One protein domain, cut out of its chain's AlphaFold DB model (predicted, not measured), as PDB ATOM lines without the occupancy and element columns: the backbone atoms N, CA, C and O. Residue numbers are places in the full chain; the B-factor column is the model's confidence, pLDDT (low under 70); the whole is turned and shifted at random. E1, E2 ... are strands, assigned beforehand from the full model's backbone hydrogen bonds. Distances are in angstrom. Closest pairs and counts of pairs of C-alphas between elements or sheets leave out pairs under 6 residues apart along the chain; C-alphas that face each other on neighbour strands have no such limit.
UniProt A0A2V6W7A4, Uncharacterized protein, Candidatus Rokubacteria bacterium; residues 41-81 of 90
ATOM      1  N   HIS A  41     -48.331 -15.658   1.079       68.75
ATOM      2  CA  HIS A  41     -48.476 -16.603   2.192       68.75
ATOM      3  C   HIS A  41     -49.849 -16.417   2.859       68.75
ATOM      4  O   HIS A  41     -50.378 -15.306   2.860       68.75
ATOM      5  N   VAL A  42     -50.421 -17.464   3.460       74.38
ATOM      6  CA  VAL A  42     -51.757 -17.382   4.094       74.38
ATOM      7  C   VAL A  42     -51.836 -16.311   5.193       74.38
ATOM      8  O   VAL A  42     -52.880 -15.693   5.375       74.38
ATOM      9  N   ASP A  43     -50.707 -16.017   5.840       76.94
ATOM     10  CA  ASP A  43     -50.586 -15.011   6.906       76.94
ATOM     11  C   ASP A  43     -50.136 -13.636   6.387       76.94
ATOM     12  O   ASP A  43     -49.745 -12.756   7.161       76.94
ATOM     13  N   SER A  44     -50.129 -13.456   5.065       79.00
ATOM     14  CA  SER A  44     -49.736 -12.200   4.440       79.00
ATOM     15  C   SER A  44     -50.937 -11.322   4.110       79.00
ATOM     16  O   SER A  44     -52.009 -11.794   3.730       79.00
ATOM     17  N   VAL A  45     -50.747 -10.012   4.241       83.50
ATOM     18  CA  VAL A  45     -51.766  -9.001   3.949       83.50
ATOM     19  C   VAL A  45     -51.208  -8.001   2.950       83.50
ATOM     20  O   VAL A  45     -50.046  -7.596   3.038       83.50
ATOM     21  N   TRP A  46     -52.041  -7.606   1.990       85.69
ATOM     22  CA  TRP A  46     -51.703  -6.568   1.028       85.69
ATOM     23  C   TRP A  46     -51.753  -5.196   1.696       85.69
ATOM     24  O   TRP A  46     -52.776  -4.803   2.260       85.69
ATOM     25  N   VAL A  47     -50.655  -4.454   1.598       87.25
ATOM     26  CA  VAL A  47     -50.575  -3.047   1.981       87.25
ATOM     27  C   VAL A  47     -50.633  -2.212   0.702       87.25
ATOM     28  O   VAL A  47     -49.790  -2.415  -0.170       87.25
ATOM     29  N   PRO A  48     -51.602  -1.292   0.556       90.56
ATOM     30  CA  PRO A  48     -51.692  -0.442  -0.624       90.56
ATOM     31  C   PRO A  48     -50.604   0.637  -0.633       90.56
ATOM     32  O   PRO A  48     -50.033   0.970   0.408       90.56
ATOM     33  N   ASP A  49     -50.384   1.213  -1.813       93.94
ATOM     34  CA  ASP A  49     -49.523   2.375  -2.024       93.94
ATOM     35  C   ASP A  49     -49.861   3.497  -1.035       93.94
ATOM     36  O   ASP A  49     -51.029   3.859  -0.849       93.94
ATOM     37  N   ARG A  50     -48.837   4.078  -0.408       91.88
ATOM     38  CA  ARG A  50     -49.026   5.170   0.555       91.88
ATOM     39  C   ARG A  50     -47.818   6.089   0.647       91.88
ATOM     40  O   ARG A  50     -46.699   5.718   0.314       91.88
ATOM     41  N   TRP A  51     -48.057   7.293   1.154       92.00
ATOM     42  CA  TRP A  51     -47.007   8.226   1.554       92.00
ATOM     43  C   TRP A  51     -46.807   8.135   3.063       92.00
ATOM     44  O   TRP A  51     -47.745   8.356   3.830       92.00
ATOM     45  N   VAL A  52     -45.593   7.791   3.490       90.06
ATOM     46  CA  VAL A  52     -45.248   7.624   4.905       90.06
ATOM     47  C   VAL A  52     -44.437   8.826   5.382       90.06
ATOM     48  O   VAL A  52     -43.457   9.188   4.727       90.06
ATOM     49  N   PRO A  53     -44.789   9.454   6.517       91.81
ATOM     50  CA  PRO A  53     -43.967  10.507   7.101       91.81
ATOM     51  C   PRO A  53     -42.555   9.993   7.398       91.81
ATOM     52  O   PRO A  53     -42.393   8.963   8.050       91.81
ATOM     53  N   ALA A  54     -41.534  10.723   6.950       88.88
ATOM     54  CA  ALA A  54     -40.140  10.401   7.224       88.88
ATOM     55  C   ALA A  54     -39.403  11.643   7.745       88.88
ATOM     56  O   ALA A  54     -39.650  12.753   7.256       88.88
ATOM     57  N   PRO A  55     -38.491  11.493   8.720       89.25
ATOM     58  CA  PRO A  55     -37.690  12.609   9.209       89.25
ATOM     59  C   PRO A  55     -36.937  13.298   8.065       89.25
ATOM     60  O   PRO A  55     -36.256  12.644   7.280       89.25
ATOM     61  N   GLY A  56     -37.063  14.623   7.965       91.88
ATOM     62  CA  GLY A  56     -36.386  15.419   6.934       91.88
ATOM     63  C   GLY A  56     -37.053  15.420   5.553       91.88
ATOM     64  O   GLY A  56     -36.538  16.075   4.652       91.88
ATOM     65  N   VAL A  57     -38.200  14.749   5.380       89.56
ATOM     66  CA  VAL A  57     -38.946  14.712   4.110       89.56
ATOM     67  C   VAL A  57     -40.388  15.191   4.343       89.56
ATOM     68  O   VAL A  57     -41.252  14.377   4.674       89.56
ATOM     69  N   PRO A  58     -40.681  16.500   4.189       84.94
ATOM     70  CA  PRO A  58     -42.003  17.073   4.475       84.94
ATOM     71  C   PRO A  58     -43.151  16.441   3.681       84.94
ATOM     72  O   PRO A  58     -44.260  16.312   4.187       84.94
ATOM     73  N   GLN A  59     -42.876  16.022   2.447       87.44
ATOM     74  CA  GLN A  59     -43.824  15.335   1.570       87.44
ATOM     75  C   GLN A  59     -44.011  13.842   1.901       87.44
ATOM     76  O   GLN A  59     -44.884  13.194   1.330       87.44
ATOM     77  N   GLY A  60     -43.209  13.290   2.818       90.69
ATOM     78  CA  GLY A  60     -43.144  11.858   3.095       90.69
ATOM     79  C   GLY A  60     -42.375  11.062   2.035       90.69
ATOM     80  O   GLY A  60     -41.924  11.586   1.019       90.69
ATOM     81  N   VAL A  61     -42.211   9.767   2.287       92.38
ATOM     82  CA  VAL A  61     -41.616   8.798   1.360       92.38
ATOM     83  C   VAL A  61     -42.735   7.983   0.728       92.38
ATOM     84  O   VAL A  61     -43.614   7.485   1.434       92.38
ATOM     85  N   PHE A  62     -42.702   7.847  -0.597       92.38
ATOM     86  CA  PHE A  62     -43.617   6.961  -1.303       92.38
ATOM     87  C   PHE A  62     -43.229   5.509  -1.034       92.38
ATOM     88  O   PHE A  62     -42.116   5.085  -1.344       92.38
ATOM     89  N   GLU A  63     -44.160   4.760  -0.467       89.38
ATOM     90  CA  GLU A  63     -44.057   3.329  -0.240       89.38
ATOM     91  C   GLU A  63     -44.996   2.626  -1.230       89.38
ATOM     92  O   GLU A  63     -46.220   2.713  -1.077       89.38
ATOM     93  N   PRO A  64     -44.448   1.952  -2.258       90.38
ATOM     94  CA  PRO A  64     -45.245   1.143  -3.164       90.38
ATOM     95  C   PRO A  64     -45.949   0.002  -2.427       90.38
ATOM     96  O   PRO A  64     -45.457  -0.525  -1.421       90.38
ATOM     97  N   GLY A  65     -47.084  -0.418  -2.968       89.38
ATOM     98  CA  GLY A  65     -47.876  -1.509  -2.442       89.38
ATOM     99  C   GLY A  65     -47.086  -2.810  -2.419       89.38
ATOM    100  O   GLY A  65     -46.400  -3.177  -3.379       89.38
ATOM    101  N   HIS A  66     -47.162  -3.500  -1.291       86.00
ATOM    102  CA  HIS A  66     -46.400  -4.711  -1.033       86.00
ATOM    103  C   HIS A  66     -47.171  -5.628  -0.087       86.00
ATOM    104  O   HIS A  66     -48.062  -5.214   0.656       86.00
ATOM    105  N   TRP A  67     -46.823  -6.908  -0.117       84.25
ATOM    106  CA  TRP A  67     -47.300  -7.869   0.869       84.25
ATOM    107  C   TRP A  67     -46.477  -7.732   2.149       84.25
ATOM    108  O   TRP A  67     -45.271  -7.508   2.072       84.25
ATOM    109  N   VAL A  68     -47.104  -7.896   3.311       84.69
ATOM    110  CA  VAL A  68     -46.422  -8.005   4.613       84.69
ATOM    111  C   VAL A  68     -46.880  -9.260   5.333       84.69
ATOM    112  O   VAL A  68     -48.043  -9.638   5.214       84.69
ATOM    113  N   ILE A  69     -45.989  -9.883   6.097       82.19
ATOM    114  CA  ILE A  69     -46.325 -10.948   7.046       82.19
ATOM    115  C   ILE A  69     -46.437 -10.309   8.429       82.19
ATOM    116  O   ILE A  69     -45.538  -9.570   8.847       82.19
ATOM    117  N   PHE A  70     -47.538 -10.580   9.129       73.88
ATOM    118  CA  PHE A  70     -47.688 -10.181  10.523       73.88
ATOM    119  C   PHE A  70     -46.991 -11.190  11.424       73.88
ATOM    120  O   PHE A  70     -47.243 -12.390  11.331       73.88
ATOM    121  N   THR A  71     -46.116 -10.706  12.301       72.81
ATOM    122  CA  THR A  71     -45.527 -11.566  13.323       72.81
ATOM    123  C   THR A  71     -46.461 -11.652  14.531       72.81
ATOM    124  O   THR A  71     -47.209 -10.702  14.792       72.81
ATOM    125  N   PRO A  72     -46.432 -12.759  15.295       68.56
ATOM    126  CA  PRO A  72     -47.204 -12.898  16.532       68.56
ATOM    127  C   PRO A  72     -46.965 -11.762  17.539       68.56
ATOM    128  O   PRO A  72     -47.844 -11.431  18.329       68.56
ATOM    129  N   GLU A  73     -45.795 -11.124  17.484       76.38
ATOM    130  CA  GLU A  73     -45.390 -10.004  18.336       76.38
ATOM    131  C   GLU A  73     -45.952  -8.649  17.857       76.38
ATOM    132  O   GLU A  73     -45.636  -7.605  18.427       76.38
ATOM    133  N   GLY A  74     -46.770  -8.642  16.798       65.75
ATOM    134  CA  GLY A  74     -47.363  -7.437  16.211       65.75
ATOM    135  C   GLY A  74     -46.448  -6.697  15.229       65.75
ATOM    136  O   GLY A  74     -46.784  -5.596  14.786       65.75
ATOM    137  N   GLY A  75     -45.302  -7.284  14.871       70.81
ATOM    138  CA  GLY A  75     -44.391  -6.748  13.865       70.81
ATOM    139  C   GLY A  75     -44.879  -6.998  12.437       70.81
ATOM    140  O   GLY A  75     -45.747  -7.833  12.186       70.81
ATOM    141  N   ARG A  76     -44.311  -6.261  11.477       71.94
ATOM    142  CA  ARG A  76     -44.530  -6.463  10.037       71.94
ATOM    143  C   ARG A  76     -43.191  -6.719   9.375       71.94
ATOM    144  O   ARG A  76     -42.286  -5.899   9.509       71.94
ATOM    145  N   ILE A  77     -43.076  -7.825   8.653       68.12
ATOM    146  CA  ILE A  77     -41.870  -8.149   7.888       68.12
ATOM    147  C   ILE A  77     -42.271  -8.286   6.423       68.12
ATOM    148  O   ILE A  77     -43.293  -8.903   6.109       68.12
ATOM    149  N   ALA A  78     -41.480  -7.705   5.520       66.19
ATOM    150  CA  ALA A  78     -41.612  -8.009   4.104       66.19
ATOM    151  C   ALA A  78     -41.410  -9.526   3.901       66.19
ATOM    152  O   ALA A  78     -40.505 -10.099   4.518       66.19
ATOM    153  N   PRO A  79     -42.225 -10.193   3.065       64.25
ATOM    154  CA  PRO A  79     -42.015 -11.584   2.727       64.25
ATOM    155  C   PRO A  79     -40.587 -11.771   2.213       64.25
ATOM    156  O   PRO A  79     -40.093 -10.915   1.469       64.25
ATOM    157  N   PRO A  80     -39.910 -12.867   2.591       62.59
ATOM    158  CA  PRO A  80     -38.603 -13.163   2.035       62.59
ATOM    159  C   PRO A  80     -38.701 -13.234   0.503       62.59
ATOM    160  O   PRO A  80     -39.729 -13.677  -0.024       62.59
ATOM    161  N   PRO A  81     -37.660 -12.802  -0.230       61.41
ATOM    162  CA  PRO A  81     -37.665 -12.893  -1.679       61.41
ATOM    163  C   PRO A  81     -37.872 -14.352  -2.121       61.41
ATOM    164  O   PRO A  81     -37.394 -15.268  -1.439       61.41
TER     165      PRO A  81
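Overview. This is residues 41 to 81 of the 90 residues of an uncharacterized protein of Candidatus Rokubacteria bacterium (UniProt A0A2V6W7A4). The domain is one long, bent ribbon of two antiparallel strands: E1 runs on into E2, the chain turns back at one end, and E3 runs on into E4 beside them. The ribbon bends midway, and at its other end residues 76 to 77 fold back along residues 69 to 70 of E4. The printed part has 41 residues with no named helix and four strands, E1, E2, E3 and E4 in that order, in two antiparallel sheets, E1 - E4 and E2 - E3; the class is all strand. It is loose, with a radius of gyration of the C-alphas of 12.2 A, and elongated, spanning 35 by 20 by 16 A.

Along the chain. E1, residues 44 to 47, begins at C-alpha 44 (-49.736, -12.200, 4.440) and is 9.5 A long. E2, residues 50 to 54, is 12.3 A long. E3, residues 57 to 63, is the longest strand by residues and is 13.2 A long, from C-alpha 57 (-38.946, 14.712, 4.110). E4, residues 66 to 70, is 12.8 A long and ends at C-alpha 70 (-47.688, -10.181, 10.523).

Arrangement. E1 and E4 are antiparallel neighbours at 134 degrees, with N 45 and O 68 within hydrogen-bond range at 2.9 A. E1 runs on into E2 at 82 degrees. E2 and E3 form a hairpin at 136 degrees, with N 61 and O 52 within hydrogen-bond range at 2.8 A. E3 runs on into E4 at 85 degrees. E1 and E3 are apart, as are E2 and E4.

Size, cuts and confidence. The two C-alphas farthest apart, those of Val 42 and Gly 56, are 36.3 A apart. The printed part has no cut, and its three links between strands are tight. The mean pLDDT of the printed part is 81.5; residues 41, 72, 74 and 77 to 81 are under 70.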